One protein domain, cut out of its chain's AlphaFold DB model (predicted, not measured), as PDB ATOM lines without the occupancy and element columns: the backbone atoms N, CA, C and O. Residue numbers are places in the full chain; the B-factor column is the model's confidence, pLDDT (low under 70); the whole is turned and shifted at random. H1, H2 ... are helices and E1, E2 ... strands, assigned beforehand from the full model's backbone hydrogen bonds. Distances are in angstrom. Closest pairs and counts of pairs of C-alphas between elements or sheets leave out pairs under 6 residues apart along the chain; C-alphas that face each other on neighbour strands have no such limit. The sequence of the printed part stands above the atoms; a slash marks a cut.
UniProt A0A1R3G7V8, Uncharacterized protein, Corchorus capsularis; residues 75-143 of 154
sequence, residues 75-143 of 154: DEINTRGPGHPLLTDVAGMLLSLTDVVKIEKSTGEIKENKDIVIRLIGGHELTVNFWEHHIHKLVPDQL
ATOM      1  N   ASP A  75     119.414 135.331 104.177       91.25
ATOM      2  CA  ASP A  75     118.848 136.676 104.323       91.25
ATOM      3  C   ASP A  75     118.645 137.339 102.957       91.25
ATOM      4  O   ASP A  75     117.570 137.858 102.663       91.25
ATOM      5  N   GLU A  76     119.637 137.249 102.068       89.75
ATOM      6  CA  GLU A  76     119.539 137.790 100.709       89.75
ATOM      7  C   GLU A  76     118.477 137.076  99.869       89.75
ATOM      8  O   GLU A  76     117.836 137.709  99.028       89.75
ATOM      9  N   ILE A  77     118.278 135.771 100.067       90.06
ATOM     10  CA  ILE A  77     117.204 135.015  99.412       90.06
ATOM     11  C   ILE A  77     115.841 135.492  99.928       90.06
ATOM     12  O   ILE A  77     114.959 135.784  99.123       90.06
ATOM     13  N   ASN A  78     115.695 135.654 101.243       88.62
ATOM     14  CA  ASN A  78     114.445 136.063 101.888       88.62
ATOM     15  C   ASN A  78     113.998 137.486 101.521       88.62
ATOM     16  O   ASN A  78     112.805 137.782 101.560       88.62
ATOM     17  N   THR A  79     114.919 138.367 101.123       86.50
ATOM     18  CA  THR A  79     114.554 139.706 100.614       86.50
ATOM     19  C   THR A  79     113.868 139.681  99.241       86.50
ATOM     20  O   THR A  79     113.335 140.703  98.803       86.50
ATOM     21  N   ARG A  80     113.871 138.544  98.532       83.19
ATOM     22  CA  ARG A  80     113.368 138.443  97.156       83.19
ATOM     23  C   ARG A  80     111.873 138.133  97.166       83.19
ATOM     24  O   ARG A  80     111.437 137.106  97.675       83.19
ATOM     25  N   GLY A  81     111.081 139.026  96.576       68.75
ATOM     26  CA  GLY A  81     109.636 138.851  96.449       68.75
ATOM     27  C   GLY A  81     109.231 137.899  95.308       68.75
ATOM     28  O   GLY A  81     109.976 137.735  94.339       68.75
ATOM     29  N   PRO A  82     108.008 137.337  95.352       66.62
ATOM     30  CA  PRO A  82     107.507 136.358  94.378       66.62
ATOM     31  C   PRO A  82     107.382 136.877  92.929       66.62
ATOM     32  O   PRO A  82     107.171 136.086  92.016       66.62
ATOM     33  N   GLY A  83     107.520 138.188  92.693       63.09
ATOM     34  CA  GLY A  83     107.417 138.817  91.368       63.09
ATOM     35  C   GLY A  83     108.739 139.020  90.617       63.09
ATOM     36  O   GLY A  83     108.711 139.455  89.468       63.09
ATOM     37  N   HIS A  84     109.890 138.721  91.232       64.00
ATOM     38  CA  HIS A  84     111.208 139.000  90.646       64.00
ATOM     39  C   HIS A  84     112.139 137.783  90.751       64.00
ATOM     40  O   HIS A  84     113.043 137.773  91.590       64.00
ATOM     41  N   PRO A  85     111.942 136.745  89.915       68.94
ATOM     42  CA  PRO A  85     112.799 135.569  89.936       68.94
ATOM     43  C   PRO A  85     114.225 135.947  89.505       68.94
ATOM     44  O   PRO A  85     114.510 136.189  88.329       68.94
ATOM     45  N   LEU A  86     115.124 136.010  90.485       76.56
ATOM     46  CA  LEU A  86     116.567 136.130  90.301       76.56
ATOM     47  C   LEU A  86     117.170 134.730  90.413       76.56
ATOM     48  O   LEU A  86     116.979 134.053  91.428       76.56
ATOM     49  N   LEU A  87     117.908 134.296  89.387       84.94
ATOM     50  CA  LEU A  87     118.679 133.058  89.503       84.94
ATOM     51  C   LEU A  87     119.687 133.208  90.644       84.94
ATOM     52  O   LEU A  87     120.363 134.228  90.764       84.94
ATOM     53  N   THR A  88     119.720 132.203  91.513       87.06
ATOM     54  CA  THR A  88     120.448 132.258  92.777       87.06
ATOM     55  C   THR A  88     121.539 131.211  92.759       87.06
ATOM     56  O   THR A  88     121.240 130.021  92.676       87.06
ATOM     57  N   ASP A  89     122.786 131.651  92.883       91.06
ATOM     58  CA  ASP A  89     123.879 130.738  93.173       91.06
ATOM     59  C   ASP A  89     123.882 130.467  94.679       91.06
ATOM     60  O   ASP A  89     123.860 131.391  95.492       91.06
ATOM     61  N   VAL A  90     123.907 129.194  95.057       92.56
ATOM     62  CA  VAL A  90     124.047 128.755  96.448       92.56
ATOM     63  C   VAL A  90     125.112 127.673  96.521       92.56
ATOM     64  O   VAL A  90     125.289 126.892  95.588       92.56
ATOM     65  N   ALA A  91     125.821 127.628  97.641       92.44
ATOM     66  CA  ALA A  91     126.762 126.567  97.954       92.44
ATOM     67  C   ALA A  91     126.587 126.170  99.417       92.44
ATOM     68  O   ALA A  91     126.338 127.012 100.284       92.44
ATOM     69  N   GLY A  92     126.705 124.875  99.680       92.38
ATOM     70  CA  GLY A  92     126.462 124.323 100.998       92.38
ATOM     71  C   GLY A  92     126.786 122.840 101.077       92.38
ATOM     72  O   GLY A  92     127.115 122.203 100.078       92.38
ATOM     73  N   MET A  93     126.680 122.307 102.288       92.88
ATOM     74  CA  MET A  93     126.847 120.887 102.570       92.88
ATOM     75  C   MET A  93     125.517 120.164 102.369       92.88
ATOM     76  O   MET A  93     124.515 120.552 102.965       92.88
ATOM     77  N   LEU A  94     125.504 119.112 101.555       92.75
ATOM     78  CA  LEU A  94     124.331 118.257 101.393       92.75
ATOM     79  C   LEU A  94     124.034 117.521 102.706       92.75
ATOM     80  O   LEU A  94     124.909 116.845 103.240       92.75
ATOM     81  N   LEU A  95     122.814 117.660 103.224       92.00
ATOM     82  CA  LEU A  95     122.378 117.025 104.471       92.00
ATOM     83  C   LEU A  95     121.514 115.791 104.221       92.00
ATOM     84  O   LEU A  95     121.663 114.781 104.904       92.00
ATOM     85  N   SER A  96     120.592 115.876 103.264       91.56
ATOM     86  CA  SER A  96     119.661 114.793 102.954       91.56
ATOM     87  C   SER A  96     119.083 114.934 101.549       91.56
ATOM     88  O   SER A  96     119.144 116.001 100.930       91.56
ATOM     89  N   LEU A  97     118.521 113.832 101.048       92.00
ATOM     90  CA  LEU A  97     117.732 113.786  99.823       92.00
ATOM     91  C   LEU A  97     116.478 112.948 100.071       92.00
ATOM     92  O   LEU A  97     116.536 111.965 100.811       92.00
ATOM     93  N   THR A  98     115.372 113.294  99.423       90.69
ATOM     94  CA  THR A  98     114.149 112.486  99.456       90.69
ATOM     95  C   THR A  98     114.157 111.410  98.370       90.69
ATOM     96  O   THR A  98     114.953 111.435  97.419       90.69
ATOM     97  N   ASP A  99     113.218 110.472  98.472       91.25
ATOM     98  CA  ASP A  99     112.820 109.657  97.328       91.25
ATOM     99  C   ASP A  99     112.134 110.514  96.258       91.25
ATOM    100  O   ASP A  99     111.724 111.654  96.507       91.25
ATOM    101  N   VAL A 100     112.046 109.969  95.042       93.25
ATOM    102  CA  VAL A 100     111.316 110.610  93.945       93.25
ATOM    103  C   VAL A 100     109.818 110.519  94.226       93.25
ATOM    104  O   VAL A 100     109.283 109.432  94.440       93.25
ATOM    105  N   VAL A 101     109.139 111.661  94.186       94.19
ATOM    106  CA  VAL A 101     107.696 111.792  94.404       94.19
ATOM    107  C   VAL A 101     107.022 112.264  93.117       94.19
ATOM    108  O   VAL A 101     107.588 113.045  92.355       94.19
ATOM    109  N   LYS A 102     105.795 111.797  92.866       94.50
ATOM    110  CA  LYS A 102     104.952 112.259  91.755       94.50
ATOM    111  C   LYS A 102     103.994 113.341  92.244       94.50
ATOM    112  O   LYS A 102     103.216 113.102  93.163       94.50
ATOM    113  N   ILE A 103     104.048 114.509  91.618       93.25
ATOM    114  CA  ILE A 103     103.231 115.682  91.925       93.25
ATOM    115  C   ILE A 103     102.280 115.933  90.759       93.25
ATOM    116  O   ILE A 103     102.713 116.127  89.624       93.25
ATOM    117  N   GLU A 104     100.981 115.947  91.044       94.31
ATOM    118  CA  GLU A 104      99.953 116.346  90.085       94.31
ATOM    119  C   GLU A 104      99.804 117.873  90.095       94.31
ATOM    120  O   GLU A 104      99.531 118.491  91.128       94.31
ATOM    121  N   LYS A 105     100.024 118.505  88.943       90.12
ATOM    122  CA  LYS A 105      99.809 119.942  88.761       90.12
ATOM    123  C   LYS A 105      98.323 120.252  88.622       90.12
ATOM    124  O   LYS A 105      97.533 119.417  88.202       90.12
ATOM    125  N   SER A 106      97.966 121.521  88.811       89.94
ATOM    126  CA  SER A 106      96.619 122.037  88.520       89.94
ATOM    127  C   SER A 106      96.155 121.805  87.075       89.94
ATOM    128  O   SER A 106      94.961 121.843  86.800       89.94
ATOM    129  N   THR A 107      97.084 121.557  86.151       91.25
ATOM    130  CA  THR A 107      96.812 121.212  84.751       91.25
ATOM    131  C   THR A 107      96.467 119.731  84.533       91.25
ATOM    132  O   THR A 107      96.213 119.349  83.395       91.25
ATOM    133  N   GLY A 108      96.504 118.891  85.577       91.31
ATOM    134  CA  GLY A 108      96.376 117.428  85.493       91.31
ATOM    135  C   GLY A 108      97.655 116.712  85.035       91.31
ATOM    136  O   GLY A 108      97.682 115.492  84.899       91.31
ATOM    137  N   GLU A 109      98.735 117.456  84.775       93.50
ATOM    138  CA  GLU A 109     100.032 116.876  84.432       93.50
ATOM    139  C   GLU A 109     100.707 116.309  85.686       93.50
ATOM    140  O   GLU A 109     100.860 117.014  86.684       93.50
ATOM    141  N   ILE A 110     101.177 115.065  85.609       93.62
ATOM    142  CA  ILE A 110     101.980 114.443  86.663       93.62
ATOM    143  C   ILE A 110     103.460 114.693  86.374       93.62
ATOM    144  O   ILE A 110     103.938 114.401  85.277       93.62
ATOM    145  N   LYS A 111     104.177 115.218  87.369       94.19
ATOM    146  CA  LYS A 111     105.613 115.503  87.319       94.19
ATOM    147  C   LYS A 111     106.366 114.806  88.440       94.19
ATOM    148  O   LYS A 111     105.879 114.730  89.563       94.19
ATOM    149  N   GLU A 112     107.565 114.332  88.147       94.69
ATOM    150  CA  GLU A 112     108.484 113.790  89.140       94.69
ATOM    151  C   GLU A 112     109.279 114.915  89.806       94.69
ATOM    152  O   GLU A 112     109.771 115.840  89.148       94.69
ATOM    153  N   ASN A 113     109.413 114.812  91.124       94.50
ATOM    154  CA  ASN A 113     110.135 115.739  91.978       94.50
ATOM    155  C   ASN A 113     111.029 114.979  92.964       94.50
ATOM    156  O   ASN A 113     110.682 113.893  93.428       94.50
ATOM    157  N   LYS A 114     112.184 115.560  93.278       93.88
ATOM    158  CA  LYS A 114     113.073 115.094  94.338       93.88
ATOM    159  C   LYS A 114     113.660 116.291  95.064       93.88
ATOM    160  O   LYS A 114     114.196 117.192  94.418       93.88
ATOM    161  N   ASP A 115     113.626 116.256  96.383       94.31
ATOM    162  CA  ASP A 115     114.123 117.345  97.207       94.31
ATOM    163  C   ASP A 115     115.482 117.000  97.795       94.31
ATOM    164  O   ASP A 115     115.764 115.849  98.144       94.31
ATOM    165  N   ILE A 116     116.330 118.017  97.902       93.56
ATOM    166  CA  ILE A 116     117.565 117.959  98.678       93.56
ATOM    167  C   ILE A 116     117.561 119.063  99.722       93.56
ATOM    168  O   ILE A 116     117.023 120.145  99.485       93.56
ATOM    169  N   VAL A 117     118.214 118.809 100.851       94.69
ATOM    170  CA  VAL A 117     118.463 119.828 101.872       94.69
ATOM    171  C   VAL A 117     119.952 120.123 101.903       94.69
ATOM    172  O   VAL A 117     120.762 119.211 102.075       94.69
ATOM    173  N   ILE A 118     120.316 121.394 101.744       95.12
ATOM    174  CA  ILE A 118     121.697 121.861 101.876       95.12
ATOM    175  C   ILE A 118     121.834 122.796 103.075       95.12
ATOM    176  O   ILE A 118     121.003 123.676 103.284       95.12
ATOM    177  N   ARG A 119     122.913 122.649 103.843       95.56
ATOM    178  CA  ARG A 119     123.343 123.640 104.830       95.56
ATOM    179  C   ARG A 119     124.218 124.675 104.149       95.56
ATOM    180  O   ARG A 119     125.338 124.360 103.744       95.56
ATOM    181  N   LEU A 120     123.717 125.894 104.027       95.69
ATOM    182  CA  LEU A 120     124.456 127.030 103.489       95.69
ATOM    183  C   LEU A 120     125.662 127.365 104.377       95.69
ATOM    184  O   LEU A 120     125.704 127.020 105.558       95.69
ATOM    185  N   ILE A 121     126.617 128.114 103.824       91.00
ATOM    186  CA  ILE A 121     127.835 128.558 104.531       91.00
ATOM    187  C   ILE A 121     127.498 129.281 105.850       91.00
ATOM    188  O   ILE A 121     128.197 129.116 106.845       91.00
ATOM    189  N   GLY A 122     126.391 130.029 105.884       89.12
ATOM    190  CA  GLY A 122     125.900 130.720 107.082       89.12
ATOM    191  C   GLY A 122     125.149 129.839 108.090       89.12
ATOM    192  O   GLY A 122     124.499 130.384 108.974       89.12
ATOM    193  N   GLY A 123     125.153 128.511 107.940       92.38
ATOM    194  CA  GLY A 123     124.528 127.554 108.864       92.38
ATOM    195  C   GLY A 123     123.036 127.283 108.639       92.38
ATOM    196  O   GLY A 123     122.526 126.280 109.130       92.38
ATOM    197  N   HIS A 124     122.351 128.129 107.869       96.12
ATOM    198  CA  HIS A 124     120.943 127.955 107.509       96.12
ATOM    199  C   HIS A 124     120.739 126.770 106.563       96.12
ATOM    200  O   HIS A 124     121.593 126.485 105.723       96.12
ATOM    201  N   GLU A 125     119.588 126.115 106.665       95.88
ATOM    202  CA  GLU A 125     119.211 125.002 105.793       95.88
ATOM    203  C   GLU A 125     118.271 125.490 104.687       95.88
ATOM    204  O   GLU A 125     117.347 126.264 104.936       95.88
ATOM    205  N   LEU A 126     118.532 125.051 103.457       95.38
ATOM    206  CA  LEU A 126     117.766 125.394 102.265       95.38
ATOM    207  C   LEU A 126     117.323 124.113 101.557       95.38
ATOM    208  O   LEU A 126     118.156 123.277 101.198       95.38
ATOM    209  N   THR A 127     116.020 123.995 101.309       94.81
ATOM    210  CA  THR A 127     115.460 122.932 100.469       94.81
ATOM    211  C   THR A 127     115.515 123.343  99.003       94.81
ATOM    212  O   THR A 127     115.064 124.430  98.639       94.81
ATOM    213  N   VAL A 128     116.046 122.467  98.153       93.50
ATOM    214  CA  VAL A 128     116.122 122.661  96.702       93.50
ATOM    215  C   VAL A 128     115.366 121.534  96.006       93.50
ATOM    216  O   VAL A 128     115.653 120.359  96.228       93.50
ATOM    217  N   ASN A 129     114.422 121.902  95.140       93.00
ATOM    218  CA  ASN A 129     113.570 120.960  94.420       93.00
ATOM    219  C   ASN A 129     114.139 120.670  93.023       93.00
ATOM    220  O   ASN A 129     114.298 121.577  92.199       93.00
ATOM    221  N   PHE A 130     114.392 119.399  92.726       93.56
ATOM    222  CA  PHE A 130     114.757 118.917  91.397       93.56
ATOM    223  C   PHE A 130     113.528 118.341  90.705       93.56
ATOM    224  O   PHE A 130     112.693 117.697  91.337       93.56
ATOM    225  N   TRP A 131     113.432 118.563  89.396       93.56
ATOM    226  CA  TRP A 131     112.267 118.186  88.599       93.56
ATOM    227  C   TRP A 131     112.671 117.370  87.374       93.56
ATOM    228  O   TRP A 131     113.611 117.741  86.661       93.56
ATOM    229  N   GLU A 132     111.914 116.308  87.094       92.50
ATOM    230  CA  GLU A 132     111.992 115.521  85.855       92.50
ATOM    231  C   GLU A 132     113.438 115.110  85.502       92.50
ATOM    232  O   GLU A 132     114.191 114.605  86.330       92.50
ATOM    233  N   HIS A 133     113.877 115.398  84.275       90.56
ATOM    234  CA  HIS A 133     115.204 115.081  83.758       90.56
ATOM    235  C   HIS A 133     116.376 115.677  84.564       90.56
ATOM    236  O   HIS A 133     117.517 115.245  84.383       90.56
ATOM    237  N   HIS A 134     116.144 116.663  85.442       88.69
ATOM    238  CA  HIS A 134     117.183 117.163  86.346       88.69
ATOM    239  C   HIS A 134     117.445 116.216  87.521       88.69
ATOM    240  O   HIS A 134     118.547 116.240  88.064       88.69
ATOM    241  N   ILE A 135     116.486 115.356  87.877       89.25
ATOM    242  CA  ILE A 135     116.629 114.368  88.954       89.25
ATOM    243  C   ILE A 135     117.752 113.386  88.619       89.25
ATOM    244  O   ILE A 135     118.598 113.117  89.461       89.25
ATOM    245  N   HIS A 136     117.836 112.921  87.371       83.19
ATOM    246  CA  HIS A 136     118.879 111.980  86.939       83.19
ATOM    247  C   HIS A 136     120.297 112.573  86.943       83.19
ATOM    248  O   HIS A 136     121.269 111.833  86.820       83.19
ATOM    249  N   LYS A 137     120.433 113.902  87.063       83.69
ATOM    250  CA  LYS A 137     121.734 114.577  87.193       83.69
ATOM    251  C   LYS A 137     122.230 114.611  88.639       83.69
ATOM    252  O   LYS A 137     123.404 114.897  88.857       83.69
ATOM    253  N   LEU A 138     121.361 114.339  89.613       81.88
ATOM    254  CA  LEU A 138     121.786 114.096  90.984       81.88
ATOM    255  C   LEU A 138     122.414 112.708  91.032       81.88
ATOM    256  O   LEU A 138     121.725 111.708  90.846       81.88
ATOM    257  N   VAL A 139     123.716 112.656  91.298       78.38
ATOM    258  CA  VAL A 139     124.438 111.408  91.554       78.38
ATOM    259  C   VAL A 139     124.840 111.420  93.031       78.38
ATOM    260  O   VAL A 139     125.898 111.958  93.358       78.38
ATOM    261  N   PRO A 140     123.993 110.907  93.947       68.31
ATOM    262  CA  PRO A 140     124.219 111.017  95.388       68.31
ATOM    263  C   PRO A 140     125.561 110.421  95.817       68.31
ATOM    264  O   PRO A 140     126.251 111.018  96.634       68.31
ATOM    265  N   ASP A 141     125.980 109.325  95.186       66.00
ATOM    266  CA  ASP A 141     127.250 108.645  95.472       66.00
ATOM    267  C   ASP A 141     128.480 109.522  95.179       66.00
ATOM    268  O   ASP A 141     129.528 109.359  95.798       66.00
ATOM    269  N   GLN A 142     128.356 110.487  94.262       64.50
ATOM    270  CA  GLN A 142     129.400 111.481  93.984       64.50
ATOM    271  C   GLN A 142     129.325 112.690  94.928       64.50
ATOM    272  O   GLN A 142     130.307 113.414  95.072       64.50
ATOM    273  N   LEU A 143     128.173 112.921  95.565       60.00
ATOM    274  CA  LEU A 143     127.923 114.039  96.480       60.00
ATOM    275  C   LEU A 143     128.191 113.674  97.951       60.00
ATOM    276  O   LEU A 143     128.499 114.555  98.748       60.00
TER     277      LEU A 143
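What this domain is: This is residues 75 to 143 of the 154 residues of an uncharacterized protein of Corchorus capsularis (UniProt A0A1R3G7V8). A strongly twisted sheet is built round one long strand, E3, with E4 along one side of it and E1 and E2 one after the other along the other side; the short helix H2 packs over one face. Before the sheet, a long link from the small helix H1 makes an open loop at one end, where residues 78 to 85 stick out, and H3 only grazes the sheet at the end of the printed part. The 69 printed residues hold three named helices and four named strands in the order H1, E1, E2, E3, E4, H2, H3, of the mixed class, helices and strands. The sheet is branched and its neighbour pairs are antiparallel. The whole is loose, with a radius of gyration of the C-alphas of 13.9 A, and flat, spanning 37 by 36 by 15 A.

Where its parts are: H1, residues 75 to 78, begins at C-alpha 75 (118.848, 136.676, 104.323). E1 is residues 92 to 97, 13.7 A long from first to last C-alpha, and E2 is residues 101 to 104, 10.0 A. E3, residues 110 to 120, runs 30.8 A from C-alpha 110 (101.980, 114.443, 86.663). E4 is residues 125 to 131, 19.8 A, and H2 is residues 132 to 137, 9.9 A. H3, residues 140 to 143, ends at C-alpha 143 (127.923, 114.039, 96.480).

How they stand to each other: E1 beside residues 115 to 120 and E2 beside residues 110 to 113 lie on one side of E3, and E4 beside residues 112 to 119 lies on the other side. E1 and E3 are antiparallel at 139 degrees, with N 95 and O 117 2.8 A apart, within hydrogen-bond range. E2, E3 and E4 form a meander, each strand the antiparallel neighbour of the one before. In the hairpin of E2 and E3, N 103 and O 111 are within hydrogen-bond range at 2.8 A; in the hairpin of E3 and E4, N 116 and O 128 are at 3.0 A. H2 is on the sheet, over E4, at a height over the sheet of 7.3 A, and only just stands up from it, with a rise of 41 degrees. The closest C-alphas of E3 and H2 are those of Glu 112 and Glu 132, 5.1 A apart. H1 is not on the sheet. In H2, 0 of 2 O i to N i+4 pairs and 2 of 3 O i to N i+3 pairs are within range; H1 and H3 are too short for an O i to N i+4 pair.

The domain as a whole: The two C-alphas farthest apart are those of Gly 108 and Gly 122, 38.9 A. The printed part has no cut. The link from H1 to E1 is long, 13 residues; the other links are tight. Mean pLDDT of the printed part is 87.8, and residues 81 to 85 and 140 to 143 are under 70.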